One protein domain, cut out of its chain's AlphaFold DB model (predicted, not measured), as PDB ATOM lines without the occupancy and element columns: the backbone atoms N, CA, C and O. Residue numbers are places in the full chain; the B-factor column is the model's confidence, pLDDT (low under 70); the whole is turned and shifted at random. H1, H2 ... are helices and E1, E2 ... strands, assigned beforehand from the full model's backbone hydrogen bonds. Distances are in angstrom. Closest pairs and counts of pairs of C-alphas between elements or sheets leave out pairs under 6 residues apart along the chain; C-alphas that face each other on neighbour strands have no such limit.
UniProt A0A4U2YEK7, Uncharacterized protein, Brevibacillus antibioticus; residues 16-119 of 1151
ATOM      1  N   ALA A  16     443.544 446.942 327.206       35.25
ATOM      2  CA  ALA A  16     442.964 447.276 328.512       35.25
ATOM      3  C   ALA A  16     443.946 447.023 329.679       35.25
ATOM      4  O   ALA A  16     443.933 447.768 330.659       35.25
ATOM      5  N   SER A  17     444.843 446.031 329.569       34.22
ATOM      6  CA  SER A  17     445.892 445.797 330.574       34.22
ATOM      7  C   SER A  17     446.990 446.865 330.552       34.22
ATOM      8  O   SER A  17     447.477 447.235 331.616       34.22
ATOM      9  N   MET A  18     447.311 447.425 329.377       37.25
ATOM     10  CA  MET A  18     448.288 448.511 329.233       37.25
ATOM     11  C   MET A  18     447.751 449.863 329.729       37.25
ATOM     12  O   MET A  18     448.503 450.661 330.287       37.25
ATOM     13  N   ALA A  19     446.444 450.107 329.592       37.81
ATOM     14  CA  ALA A  19     445.791 451.293 330.150       37.81
ATOM     15  C   ALA A  19     445.600 451.208 331.679       37.81
ATOM     16  O   ALA A  19     445.723 452.218 332.367       37.81
ATOM     17  N   ALA A  20     445.365 450.013 332.234       31.92
ATOM     18  CA  ALA A  20     445.318 449.814 333.685       31.92
ATOM     19  C   ALA A  20     446.716 449.858 334.337       31.92
ATOM     20  O   ALA A  20     446.837 450.252 335.495       31.92
ATOM     21  N   SER A  21     447.778 449.486 333.607       41.19
ATOM     22  CA  SER A  21     449.157 449.516 334.119       41.19
ATOM     23  C   SER A  21     449.786 450.910 334.130       41.19
ATOM     24  O   SER A  21     450.648 451.158 334.967       41.19
ATOM     25  N   ALA A  22     449.349 451.819 333.249       40.88
ATOM     26  CA  ALA A  22     449.873 453.187 333.159       40.88
ATOM     27  C   ALA A  22     449.444 454.111 334.322       40.88
ATOM     28  O   ALA A  22     449.972 455.207 334.450       40.88
ATOM     29  N   PHE A  23     448.518 453.664 335.180       44.34
ATOM     30  CA  PHE A  23     448.048 454.399 336.366       44.34
ATOM     31  C   PHE A  23     448.345 453.685 337.696       44.34
ATOM     32  O   PHE A  23     447.930 454.152 338.757       44.34
ATOM     33  N   ALA A  24     449.045 452.548 337.672       57.56
ATOM     34  CA  ALA A  24     449.412 451.842 338.894       57.56
ATOM     35  C   ALA A  24     450.719 452.419 339.448       57.56
ATOM     36  O   ALA A  24     451.759 452.273 338.813       57.56
ATOM     37  N   ALA A  25     450.677 453.036 340.635       75.62
ATOM     38  CA  ALA A  25     451.876 453.520 341.319       75.62
ATOM     39  C   ALA A  25     452.925 452.394 341.508       75.62
ATOM     40  O   ALA A  25     452.558 451.209 341.530       75.62
ATOM     41  N   PRO A  26     454.225 452.724 341.657       87.38
ATOM     42  CA  PRO A  26     455.260 451.730 341.934       87.38
ATOM     43  C   PRO A  26     454.899 450.837 343.130       87.38
ATOM     44  O   PRO A  26     454.290 451.284 344.104       87.38
ATOM     45  N   LYS A  27     455.257 449.550 343.058       90.25
ATOM     46  CA  LYS A  27     454.949 448.581 344.119       90.25
ATOM     47  C   LYS A  27     455.707 448.929 345.401       90.25
ATOM     48  O   LYS A  27     456.883 449.274 345.370       90.25
ATOM     49  N   ALA A  28     455.057 448.739 346.545       91.81
ATOM     50  CA  ALA A  28     455.688 448.945 347.842       91.81
ATOM     51  C   ALA A  28     456.863 447.979 348.068       91.81
ATOM     52  O   ALA A  28     456.741 446.761 347.884       91.81
ATOM     53  N   GLY A  29     458.001 448.523 348.493       92.75
ATOM     54  CA  GLY A  29     459.229 447.764 348.679       92.75
ATOM     55  C   GLY A  29     460.489 448.615 348.547       92.75
ATOM     56  O   GLY A  29     460.461 449.838 348.666       92.75
ATOM     57  N   VAL A  30     461.615 447.945 348.325       94.00
ATOM     58  CA  VAL A  30     462.944 448.545 348.194       94.00
ATOM     59  C   VAL A  30     463.486 448.265 346.798       94.00
ATOM     60  O   VAL A  30     463.708 447.109 346.431       94.00
ATOM     61  N   TYR A  31     463.730 449.334 346.048       94.44
ATOM     62  CA  TYR A  31     464.340 449.325 344.724       94.44
ATOM     63  C   TYR A  31     465.822 449.675 344.850       94.44
ATOM     64  O   TYR A  31     466.172 450.713 345.400       94.44
ATOM     65  N   MET A  32     466.710 448.811 344.361       93.00
ATOM     66  CA  MET A  32     468.161 449.021 344.400       93.00
ATOM     67  C   MET A  32     468.694 449.213 342.982       93.00
ATOM     68  O   MET A  32     468.778 448.255 342.212       93.00
ATOM     69  N   GLY A  33     469.017 450.457 342.638       82.19
ATOM     70  CA  GLY A  33     469.543 450.880 341.345       82.19
ATOM     71  C   GLY A  33     471.044 450.618 341.166       82.19
ATOM     72  O   GLY A  33     471.672 449.849 341.898       82.19
ATOM     73  N   GLY A  34     471.634 451.241 340.143       77.50
ATOM     74  CA  GLY A  34     473.046 451.054 339.790       77.50
ATOM     75  C   GLY A  34     473.348 449.645 339.265       77.50
ATOM     76  O   GLY A  34     472.615 449.108 338.436       77.50
ATOM     77  N   ASN A  35     474.432 449.034 339.752       77.00
ATOM     78  CA  ASN A  35     474.860 447.687 339.338       77.00
ATOM     79  C   ASN A  35     474.076 446.550 340.020       77.00
ATOM     80  O   ASN A  35     474.280 445.390 339.675       77.00
ATOM     81  N   VAL A  36     473.215 446.858 340.998       88.50
ATOM     82  CA  VAL A  36     472.488 445.847 341.783       88.50
ATOM     83  C   VAL A  36     471.185 445.429 341.105       88.50
ATOM     84  O   VAL A  36     470.902 444.237 341.055       88.50
ATOM     85  N   LYS A  37     470.418 446.393 340.581       91.00
ATOM     86  CA  LYS A  37     469.188 446.208 339.786       91.00
ATOM     87  C   LYS A  37     468.151 445.238 340.379       91.00
ATOM     88  O   LYS A  37     467.570 444.439 339.654       91.00
ATOM     89  N   LYS A  38     467.888 445.299 341.690       93.44
ATOM     90  CA  LYS A  38     466.946 444.388 342.381       93.44
ATOM     91  C   LYS A  38     465.784 445.112 343.044       93.44
ATOM     92  O   LYS A  38     465.975 446.180 343.621       93.44
ATOM     93  N   PHE A  39     464.609 444.488 343.020       94.44
ATOM     94  CA  PHE A  39     463.418 444.909 343.751       94.44
ATOM     95  C   PHE A  39     463.054 443.876 344.823       94.44
ATOM     96  O   PHE A  39     462.890 442.689 344.540       94.44
ATOM     97  N   TYR A  40     462.895 444.347 346.057       94.25
ATOM     98  CA  TYR A  40     462.445 443.557 347.199       94.25
ATOM     99  C   TYR A  40     461.104 444.107 347.675       94.25
ATOM    100  O   TYR A  40     461.056 445.222 348.189       94.25
ATOM    101  N   SER A  41     460.018 443.344 347.541       91.81
ATOM    102  CA  SER A  41     458.718 443.776 348.070       91.81
ATOM    103  C   SER A  41     458.752 443.905 349.597       91.81
ATOM    104  O   SER A  41     459.572 443.269 350.265       91.81
ATOM    105  N   THR A  42     457.837 444.693 350.168       90.31
ATOM    106  CA  THR A  42     457.718 444.854 351.630       90.31
ATOM    107  C   THR A  42     457.649 443.508 352.362       90.31
ATOM    108  O   THR A  42     458.352 443.307 353.353       90.31
ATOM    109  N   ASP A  43     456.884 442.548 351.836       88.62
ATOM    110  CA  ASP A  43     456.758 441.210 352.426       88.62
ATOM    111  C   ASP A  43     458.072 440.429 352.407       88.62
ATOM    112  O   ASP A  43     458.402 439.750 353.381       88.62
ATOM    113  N   VAL A  44     458.849 440.544 351.325       91.38
ATOM    114  CA  VAL A  44     460.163 439.901 351.220       91.38
ATOM    115  C   VAL A  44     461.138 440.542 352.198       91.38
ATOM    116  O   VAL A  44     461.839 439.825 352.910       91.38
ATOM    117  N   VAL A  45     461.142 441.874 352.309       88.50
ATOM    118  CA  VAL A  45     461.989 442.596 353.272       88.50
ATOM    119  C   VAL A  45     461.745 442.119 354.709       88.50
ATOM    120  O   VAL A  45     462.698 441.953 355.474       88.50
ATOM    121  N   LEU A  46     460.488 441.847 355.066       88.69
ATOM    122  CA  LEU A  46     460.097 441.426 356.412       88.69
ATOM    123  C   LEU A  46     460.303 439.925 356.675       88.69
ATOM    124  O   LEU A  46     460.694 439.555 357.783       88.69
ATOM    125  N   ASN A  47     460.081 439.065 355.674       89.44
ATOM    126  CA  ASN A  47     459.939 437.615 355.878       89.44
ATOM    127  C   ASN A  47     461.001 436.745 355.179       89.44
ATOM    128  O   ASN A  47     460.883 435.520 355.186       89.44
ATOM    129  N   MET A  48     462.038 437.330 354.573       89.94
ATOM    130  CA  MET A  48     463.076 436.552 353.877       89.94
ATOM    131  C   MET A  48     463.866 435.601 354.797       89.94
ATOM    132  O   MET A  48     464.069 435.875 355.989       89.94
ATOM    133  N   THR A  49     464.382 434.516 354.211       89.50
ATOM    134  CA  THR A  49     465.253 433.544 354.893       89.50
ATOM    135  C   THR A  49     466.557 434.183 355.383       89.50
ATOM    136  O   THR A  49     466.952 435.280 354.974       89.50
ATOM    137  N   LYS A  50     467.269 433.497 356.285       85.81
ATOM    138  CA  LYS A  50     468.530 433.992 356.865       85.81
ATOM    139  C   LYS A  50     469.601 434.214 355.789       85.81
ATOM    140  O   LYS A  50     470.348 435.194 355.841       85.81
ATOM    141  N   GLU A  51     469.645 433.330 354.802       81.31
ATOM    142  CA  GLU A  51     470.559 433.347 353.664       81.31
ATOM    143  C   GLU A  51     470.216 434.502 352.711       81.31
ATOM    144  O   GLU A  51     471.098 435.286 352.348       81.31
ATOM    145  N   ALA A  52     468.930 434.687 352.398       85.75
ATOM    146  CA  ALA A  52     468.441 435.804 351.592       85.75
ATOM    147  C   ALA A  52     468.712 437.163 352.261       85.75
ATOM    148  O   ALA A  52     469.146 438.105 351.594       85.75
ATOM    149  N   ARG A  53     468.586 437.253 353.593       88.94
ATOM    150  CA  ARG A  53     468.911 438.462 354.374       88.94
ATOM    151  C   ARG A  53     470.373 438.861 354.279       88.94
ATOM    152  O   ARG A  53     470.683 440.051 354.194       88.94
ATOM    153  N   LYS A  54     471.282 437.883 354.253       86.69
ATOM    154  CA  LYS A  54     472.713 438.143 354.047       86.69
ATOM    155  C   LYS A  54     472.968 438.754 352.665       86.69
ATOM    156  O   LYS A  54     473.733 439.711 352.564       86.69
ATOM    157  N   SER A  55     472.293 438.243 351.633       86.00
ATOM    158  CA  SER A  55     472.359 438.774 350.263       86.00
ATOM    159  C   SER A  55     471.748 440.176 350.153       86.00
ATOM    160  O   SER A  55     472.379 441.076 349.605       86.00
ATOM    161  N   PHE A  56     470.578 440.411 350.757       91.00
ATOM    162  CA  PHE A  56     469.931 441.727 350.810       91.00
ATOM    163  C   PHE A  56     470.851 442.795 351.420       91.00
ATOM    164  O   PHE A  56     471.090 443.830 350.805       91.00
ATOM    165  N   LEU A  57     471.454 442.519 352.581       88.38
ATOM    166  CA  LEU A  57     472.373 443.454 353.243       88.38
ATOM    167  C   LEU A  57     473.677 443.690 352.462       88.38
ATOM    168  O   LEU A  57     474.303 444.738 352.627       88.38
ATOM    169  N   ALA A  58     474.129 442.728 351.654       87.75
ATOM    170  CA  ALA A  58     475.263 442.926 350.753       87.75
ATOM    171  C   ALA A  58     474.875 443.835 349.575       87.75
ATOM    172  O   ALA A  58     475.606 444.767 349.256       87.75
ATOM    173  N   ASN A  59     473.687 443.625 349.006       89.94
ATOM    174  CA  ASN A  59     473.163 444.410 347.889       89.94
ATOM    175  C   ASN A  59     472.875 445.867 348.286       89.94
ATOM    176  O   ASN A  59     473.249 446.768 347.543       89.94
ATOM    177  N   VAL A  60     472.337 446.122 349.486       86.62
ATOM    178  CA  VAL A  60     472.180 447.496 350.014       86.62
ATOM    179  C   VAL A  60     473.531 448.213 350.102       86.62
ATOM    180  O   VAL A  60     473.645 449.371 349.707       86.62
ATOM    181  N   ARG A  61     474.574 447.527 350.595       85.81
ATOM    182  CA  ARG A  61     475.927 448.103 350.696       85.81
ATOM    183  C   ARG A  61     476.549 448.382 349.329       85.81
ATOM    184  O   ARG A  61     477.231 449.387 349.187       85.81
ATOM    185  N   LEU A  62     476.323 447.500 348.355       88.75
ATOM    186  CA  LEU A  62     476.839 447.644 346.992       88.75
ATOM    187  C   LEU A  62     476.124 448.747 346.203       88.75
ATOM    188  O   LEU A  62     476.777 449.450 345.440       88.75
ATOM    189  N   ALA A  63     474.810 448.908 346.382       85.88
ATOM    190  CA  ALA A  63     474.049 449.986 345.750       85.88
ATOM    191  C   ALA A  63     474.408 451.354 346.354       85.88
ATOM    192  O   ALA A  63     474.552 452.339 345.634       85.88
ATOM    193  N   GLY A  64     474.590 451.408 347.677       85.31
ATOM    194  CA  GLY A  64     474.792 452.654 348.410       85.31
ATOM    195  C   GLY A  64     473.486 453.447 348.596       85.31
ATOM    196  O   GLY A  64     472.537 453.298 347.828       85.31
ATOM    197  N   PRO A  65     473.401 454.316 349.618       85.31
ATOM    198  CA  PRO A  65     472.141 454.951 350.029       85.31
ATOM    199  C   PRO A  65     471.540 455.908 348.984       85.31
ATOM    200  O   PRO A  65     470.335 456.140 349.001       85.31
ATOM    201  N   LYS A  66     472.345 456.422 348.044       86.19
ATOM    202  CA  LYS A  66     471.894 457.287 346.935       86.19
ATOM    203  C   LYS A  66     471.269 456.532 345.757       86.19
ATOM    204  O   LYS A  66     470.770 457.164 344.844       86.19
ATOM    205  N   ALA A  67     471.338 455.202 345.747       87.19
ATOM    206  CA  ALA A  67     470.777 454.374 344.678       87.19
ATOM    207  C   ALA A  67     469.716 453.397 345.199       87.19
ATOM    208  O   ALA A  67     469.328 452.473 344.490       87.19
ATOM    209  N   VAL A  68     469.270 453.556 346.445       92.75
ATOM    210  CA  VAL A  68     468.221 452.726 347.040       92.75
ATOM    211  C   VAL A  68     466.984 453.589 347.218       92.75
ATOM    212  O   VAL A  68     467.028 454.514 348.015       92.75
ATOM    213  N   VAL A  69     465.894 453.287 346.517       94.06
ATOM    214  CA  VAL A  69     464.599 453.969 346.666       94.06
ATOM    215  C   VAL A  69     463.673 453.093 347.502       94.06
ATOM    216  O   VAL A  69     463.475 451.914 347.200       94.06
ATOM    217  N   GLN A  70     463.106 453.657 348.565       93.25
ATOM    218  CA  GLN A  70     462.095 452.985 349.378       93.25
ATOM    219  C   GLN A  70     460.713 453.526 349.020       93.25
ATOM    220  O   GLN A  70     460.495 454.728 349.111       93.25
ATOM    221  N   VAL A  71     459.777 452.639 348.675       92.81
ATOM    222  CA  VAL A  71     458.394 452.977 348.301       92.81
ATOM    223  C   VAL A  71     457.417 452.364 349.308       92.81
ATOM    224  O   VAL A  71     457.556 451.198 349.683       92.81
ATOM    225  N   ASP A  72     456.437 453.140 349.771       90.44
ATOM    226  CA  ASP A  72     455.380 452.684 350.678       90.44
ATOM    227  C   ASP A  72     454.149 452.106 349.959       90.44
ATOM    228  O   ASP A  72     454.040 452.086 348.736       90.44
ATOM    229  N   ASN A  73     453.182 451.636 350.751       85.06
ATOM    230  CA  ASN A  73     451.925 451.058 350.261       85.06
ATOM    231  C   ASN A  73     451.002 452.073 349.560       85.06
ATOM    232  O   ASN A  73     449.978 451.668 349.017       85.06
ATOM    233  N   GLN A  74     451.325 453.368 349.597       83.88
ATOM    234  CA  GLN A  74     450.591 454.441 348.922       83.88
ATOM    235  C   GLN A  74     451.299 454.886 347.631       83.88
ATOM    236  O   GLN A  74     450.825 455.808 346.973       83.88
ATOM    237  N   GLY A  75     452.414 454.243 347.261       83.25
ATOM    238  CA  GLY A  75     453.186 454.575 346.066       83.25
ATOM    239  C   GLY A  75     454.083 455.802 346.223       83.25
ATOM    240  O   GLY A  75     454.593 456.302 345.225       83.25
ATOM    241  N   ARG A  76     454.280 456.300 347.451       88.12
ATOM    242  CA  ARG A  76     455.219 457.392 347.747       88.12
ATOM    243  C   ARG A  76     456.558 456.808 348.151       88.12
ATOM    244  O   ARG A  76     456.608 455.767 348.810       88.12
ATOM    245  N   GLY A  77     457.640 457.489 347.823       89.62
ATOM    246  CA  GLY A  77     458.968 457.015 348.167       89.62
ATOM    247  C   GLY A  77     460.022 458.086 348.006       89.62
ATOM    248  O   GLY A  77     459.735 459.168 347.517       89.62
ATOM    249  N   ALA A  78     461.230 457.759 348.444       92.12
ATOM    250  CA  ALA A  78     462.400 458.621 348.344       92.12
ATOM    251  C   ALA A  78     463.673 457.772 348.392       92.12
ATOM    252  O   ALA A  78     463.627 456.581 348.749       92.12
ATOM    253  N   PHE A  79     464.820 458.376 348.082       93.62
ATOM    254  CA  PHE A  79     466.097 457.698 348.257       93.62
ATOM    255  C   PHE A  79     466.390 457.449 349.741       93.62
ATOM    256  O   PHE A  79     466.076 458.251 350.619       93.62
ATOM    257  N   LEU A  80     467.063 456.339 350.042       90.31
ATOM    258  CA  LEU A  80     467.457 455.968 351.397       90.31
ATOM    259  C   LEU A  80     468.333 457.056 352.028       90.31
ATOM    260  O   LEU A  80     468.202 457.312 353.220       90.31
ATOM    261  N   GLN A  81     469.177 457.723 351.237       91.12
ATOM    262  CA  GLN A  81     469.953 458.876 351.692       91.12
ATOM    263  C   GLN A  81     469.053 460.030 352.167       91.12
ATOM    264  O   GLN A  81     469.241 460.522 353.272       91.12
ATOM    265  N   GLU A  82     468.031 460.404 351.399       87.44
ATOM    266  CA  GLU A  82     467.107 461.494 351.755       87.44
ATOM    267  C   GLU A  82     466.271 461.151 352.987       87.44
ATOM    268  O   GLU A  82     466.037 461.996 353.848       87.44
ATOM    269  N   ILE A  83     465.864 459.886 353.120       90.56
ATOM    270  CA  ILE A  83     465.159 459.397 354.308       90.56
ATOM    271  C   ILE A  83     466.056 459.482 355.549       90.56
ATOM    272  O   ILE A  83     465.558 459.810 356.629       90.56
ATOM    273  N   LEU A  84     467.351 459.177 355.413       88.44
ATOM    274  CA  LEU A  84     468.330 459.288 356.499       88.44
ATOM    275  C   LEU A  84     468.613 460.751 356.869       88.44
ATOM    276  O   LEU A  84     468.766 461.040 358.054       88.44
ATOM    277  N   ASP A  85     468.632 461.656 355.888       88.50
ATOM    278  CA  ASP A  85     468.978 463.069 356.085       88.50
ATOM    279  C   ASP A  85     467.795 463.910 356.598       88.50
ATOM    280  O   ASP A  85     467.954 464.740 357.494       88.50
ATOM    281  N   LEU A  86     466.596 463.706 356.044       86.44
ATOM    282  CA  LEU A  86     465.415 464.552 356.280       86.44
ATOM    283  C   LEU A  86     464.350 463.886 357.162       86.44
ATOM    284  O   LEU A  86     463.422 464.549 357.635       86.44
ATOM    285  N   GLY A  87     464.465 462.575 357.382       88.00
ATOM    286  CA  GLY A  87     463.419 461.760 357.983       88.00
ATOM    287  C   GLY A  87     462.291 461.428 356.998       88.00
ATOM    288  O   GLY A  87     461.893 462.226 356.150       88.00
ATOM    289  N   ARG A  88     461.711 460.230 357.153       85.62
ATOM    290  CA  ARG A  88     460.743 459.640 356.205       85.62
ATOM    291  C   ARG A  88     459.552 460.540 355.857       85.62
ATOM    292  O   ARG A  88     459.125 460.552 354.715       85.62
ATOM    293  N   LYS A  89     458.996 461.268 356.835       84.62
ATOM    294  CA  LYS A  89     457.802 462.102 356.616       84.62
ATOM    295  C   LYS A  89     458.066 463.216 355.599       84.62
ATOM    296  O   LYS A  89     457.221 463.431 354.747       84.62
ATOM    297  N   LYS A  90     459.220 463.884 355.706       80.81
ATOM    298  CA  LYS A  90     459.601 465.008 354.846       80.81
ATOM    299  C   LYS A  90     460.143 464.529 353.503       80.81
ATOM    300  O   LYS A  90     459.802 465.089 352.476       80.81
ATOM    301  N   ALA A  91     460.917 463.443 353.509       86.12
ATOM    302  CA  ALA A  91     461.439 462.848 352.281       86.12
ATOM    303  C   ALA A  91     460.322 462.398 351.313       86.12
ATOM    304  O   ALA A  91     460.539 462.367 350.115       86.12
ATOM    305  N   TYR A  92     459.128 462.059 351.814       89.81
ATOM    306  CA  TYR A  92     458.000 461.583 350.995       89.81
ATOM    307  C   TYR A  92     457.052 462.707 350.528       89.81
ATOM    308  O   TYR A  92     455.966 462.411 350.027       89.81
ATOM    309  N   GLU A  93     457.398 463.980 350.757       84.69
ATOM    310  CA  GLU A  93     456.606 465.123 350.276       84.69
ATOM    311  C   GLU A  93     456.733 465.298 348.754       84.69
ATOM    312  O   GLU A  93     455.745 465.642 348.100       84.69
ATOM    313  N   ASP A  94     457.906 464.991 348.194       78.25
ATOM    314  CA  ASP A  94     458.163 465.047 346.758       78.25
ATOM    315  C   ASP A  94     457.603 463.811 346.035       78.25
ATOM    316  O   ASP A  94     457.587 462.689 346.553       78.25
ATOM    317  N   LYS A  95     457.097 464.018 344.814       80.88
ATOM    318  CA  LYS A  95     456.629 462.918 343.962       80.88
ATOM    319  C   LYS A  95     457.826 462.187 343.363       80.88
ATOM    320  O   LYS A  95     458.749 462.829 342.880       80.88
ATOM    321  N   LEU A  96     457.737 460.861 343.309       83.62
ATOM    322  CA  LEU A  96     458.678 460.018 342.579       83.62
ATOM    323  C   LEU A  96     458.627 460.304 341.069       83.62
ATOM    324  O   LEU A  96     457.537 460.393 340.494       83.62
ATOM    325  N   LEU A  97     459.797 460.384 340.439       85.56
ATOM    326  CA  LEU A  97     459.999 460.716 339.028       85.56
ATOM    327  C   LEU A  97     460.681 459.573 338.262       85.56
ATOM    328  O   LEU A  97     461.288 458.675 338.851       85.56
ATOM    329  N   LYS A  98     460.622 459.595 336.922       84.12
ATOM    330  CA  LYS A  98     461.286 458.579 336.069       84.12
ATOM    331  C   LYS A  98     462.782 458.466 336.326       84.12
ATOM    332  O   LYS A  98     463.348 457.387 336.166       84.12
ATOM    333  N   GLU A  99     463.419 459.570 336.684       82.44
ATOM    334  CA  GLU A  99     464.849 459.661 336.957       82.44
ATOM    335  C   GLU A  99     465.244 458.943 338.259       82.44
ATOM    336  O   GLU A  99     466.395 458.519 338.388       82.44
ATOM    337  N   ASP A 100     464.291 458.718 339.174       85.50
ATOM    338  CA  ASP A 100     464.523 458.013 340.442       85.50
ATOM    339  C   ASP A 100     464.671 456.495 340.252       85.50
ATOM    340  O   ASP A 100     465.170 455.783 341.127       85.50
ATOM    341  N   PHE A 101     464.260 455.975 339.089       89.50
ATOM    342  CA  PHE A 101     464.272 454.551 338.779       89.50
ATOM    343  C   PHE A 101     465.139 454.222 337.558       89.50
ATOM    344  O   PHE A 101     465.189 454.938 336.560       89.50
ATOM    345  N   ILE A 102     465.797 453.063 337.607       84.31
ATOM    346  CA  ILE A 102     466.396 452.444 336.419       84.31
ATOM    347  C   ILE A 102     465.329 451.694 335.601       84.31
ATOM    348  O   ILE A 102     464.222 451.472 336.083       84.31
ATOM    349  N   ASP A 103     465.670 451.281 334.377       77.44
ATOM    350  CA  ASP A 103     464.692 450.752 333.413       77.44
ATOM    351  C   ASP A 103     463.974 449.464 333.870       77.44
ATOM    352  O   ASP A 103     462.763 449.366 333.726       77.44
ATOM    353  N   LEU A 104     464.682 448.474 334.435       87.88
ATOM    354  CA  LEU A 104     464.087 447.220 334.929       87.88
ATOM    355  C   LEU A 104     464.815 446.714 336.181       87.88
ATOM    356  O   LEU A 104     466.047 446.754 336.244       87.88
ATOM    357  N   TYR A 105     464.048 446.188 337.142       91.81
ATOM    358  CA  TYR A 105     464.551 445.559 338.369       91.81
ATOM    359  C   TYR A 105     464.199 444.072 338.427       91.81
ATOM    360  O   TYR A 105     463.054 443.713 338.173       91.81
ATOM    361  N   ASP A 106     465.125 443.220 338.866       92.31
ATOM    362  CA  ASP A 106     464.843 441.808 339.141       92.31
ATOM    363  C   ASP A 106     464.069 441.656 340.461       92.31
ATOM    364  O   ASP A 106     464.529 442.091 341.523       92.31
ATOM    365  N   VAL A 107     462.898 441.018 340.414       91.19
ATOM    366  CA  VAL A 107     462.030 440.789 341.578       91.19
ATOM    367  C   VAL A 107     462.575 439.636 342.411       91.19
ATOM    368  O   VAL A 107     462.641 438.505 341.929       91.19
ATOM    369  N   VAL A 108     462.930 439.909 343.666       92.50
ATOM    370  CA  VAL A 108     463.507 438.921 344.586       92.50
ATOM    371  C   VAL A 108     462.426 438.235 345.423       92.50
ATOM    372  O   VAL A 108     461.542 438.898 345.959       92.50
ATOM    373  N   THR A 109     462.513 436.913 345.569       89.06
ATOM    374  CA  THR A 109     461.614 436.068 346.376       89.06
ATOM    375  C   THR A 109     462.133 435.846 347.804       89.06
ATOM    376  O   THR A 109     463.257 436.211 348.152       89.06
ATOM    377  N   LEU A 110     461.317 435.214 348.662       88.38
ATOM    378  CA  LEU A 110     461.629 434.968 350.082       88.38
ATOM    379  C   LEU A 110     462.914 434.155 350.321       88.38
ATOM    380  O   LEU A 110     463.573 434.342 351.345       88.38
ATOM    381  N   ASP A 111     463.267 433.264 349.394       85.00
ATOM    382  CA  ASP A 111     464.472 432.428 349.438       85.00
ATOM    383  C   ASP A 111     465.713 433.102 348.822       85.00
ATOM    384  O   ASP A 111     466.815 432.559 348.899       85.00
ATOM    385  N   GLY A 112     465.563 434.312 348.270       80.12
ATOM    386  CA  GLY A 112     466.644 435.093 347.671       80.12
ATOM    387  C   GLY A 112     466.888 434.826 346.183       80.12
ATOM    388  O   GLY A 112     467.845 435.384 345.636       80.12
ATOM    389  N   THR A 113     466.050 434.012 345.531       86.38
ATOM    390  CA  THR A 113     466.050 433.834 344.067       86.38
ATOM    391  C   THR A 113     465.262 434.953 343.362       86.38
ATOM    392  O   THR A 113     464.725 435.847 344.016       86.38
ATOM    393  N   THR A 114     465.259 434.984 342.026       88.81
ATOM    394  CA  THR A 114     464.574 436.014 341.221       88.81
ATOM    395  C   THR A 114     463.440 435.402 340.405       88.81
ATOM    396  O   THR A 114     463.660 434.395 339.732       88.81
ATOM    397  N   SER A 115     462.247 436.006 340.416       84.69
ATOM    398  CA  SER A 115     461.033 435.428 339.802       84.69
ATOM    399  C   SER A 115     460.411 436.258 338.671       84.69
ATOM    400  O   SER A 115     459.274 435.997 338.280       84.69
ATOM    401  N   GLY A 116     461.113 437.270 338.161       87.81
ATOM    402  CA  GLY A 116     460.632 438.152 337.092       87.81
ATOM    403  C   GLY A 116     461.236 439.551 337.189       87.81
ATOM    404  O   GLY A 116     462.159 439.764 337.975       87.81
ATOM    405  N   THR A 117     460.692 440.502 336.424       88.94
ATOM    406  CA  THR A 117     461.125 441.907 336.427       88.94
ATOM    407  C   THR A 117     460.004 442.863 336.842       88.94
ATOM    408  O   THR A 117     458.820 442.584 336.659       88.94
ATOM    409  N   GLU A 118     460.385 444.001 337.420       87.62
ATOM    410  CA  GLU A 118     459.509 445.118 337.768       87.62
ATOM    411  C   GLU A 118     459.996 446.388 337.063       87.62
ATOM    412  O   GLU A 118     461.143 446.803 337.239       87.62
ATOM    413  N   ASP A 119     459.106 447.012 336.290       88.81
ATOM    414  CA  ASP A 119     459.318 448.323 335.677       88.81
ATOM    415  C   ASP A 119     458.611 449.390 336.520       88.81
ATOM    416  O   ASP A 119     457.403 449.608 336.408       88.81
TER     417      ASP A 119
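What this domain is: This is residues 16 to 119 of the 1151 residues of an uncharacterized protein of Brevibacillus antibioticus (UniProt A0A4U2YEK7). A strongly twisted sheet of six strands has the long helix H3 slanting over one face of it and the short H4 on that same face toward the E4 edge, while residues 92 to 104 pass over the opposite face on the way from H5 to E5. H2 sits beside the strands near H3, H5 makes a corner with H4, and residues 16 to 23, with H1, stick out from the compact body. The printed part has 104 residues, with five named helices and six named strands in the order H1 E1 E2 H2 H3 E3 E4 H4 H5 E5 E6. The mixed sheet runs E4 E3 E1 E2 E5 E6, and the class is mixed, helices and strands. The whole is compact, with a radius of gyration of the C-alphas of 13.5 A and spans of 39 by 36 by 24 A.

How they stand to each other: In the sheet, E1, residues 29 to 32, and E2, residues 38 to 41, form an antiparallel hairpin, with N 30 and O 40 2.8 A apart, within hydrogen-bond range. E3, residues 68 to 71, is antiparallel to E1, with N 31 and O 69 at 2.8 A. E4, residues 77 to 79, forms a hairpin with E3, with N 70 and O 78 at 3.0 A. E5, residues 105 to 108, is parallel to E2, their directions 50 degrees apart, with N 39 and O 106 at 2.8 A. E6, residues 114 to 118, forms a hairpin with E5, with N 107 and O 116 at 2.8 A. H3, residues 50 to 63, is on the sheet at a height of 10.0 A, slantwise to the strands, at 49 degrees to E2 on the local plane; its closest C-alphas to E1 are those of Ala 63 and Met 32, 6.1 A. H4, residues 80 to 86, is on the same face at a height of 5.6 A, with the C-alphas of Leu 80 and Val 68 of E3 closest, 5.5 A. H2, residues 42 to 47, and H3 are near each other; E2, H2, H3 and E3 make a split strand-helix-strand unit, two strands running the same way with E1 between them, its crossover right-handed. H5, residues 88 to 91, only grazes the sheet and touches H4 only at the corner, with C-alphas 83 and 91 closest, 5.5 A. In H1, residues 16 to 21, and in H2, H3 and H4 every O i to N i+4 pair is within hydrogen-bond range; H5 is too short for one.

Where its parts are: H1 begins at C-alpha 16, (442.964, 447.276, 328.512). H3 is 20.2 A long and ends at C-alpha 63, (474.049, 449.986, 345.750). E6 is 11.0 A long and ends at C-alpha 118, (459.509, 445.118, 337.768).

The domain as a whole: The C-alphas of Ala 16 and Asp 85 are the two farthest apart, 41.1 A. The printed part has no cut. The link from H5 to E5, 13 residues, is long. Residues 16 to 24 have pLDDT under 70, and the mean of the printed part is 83.6.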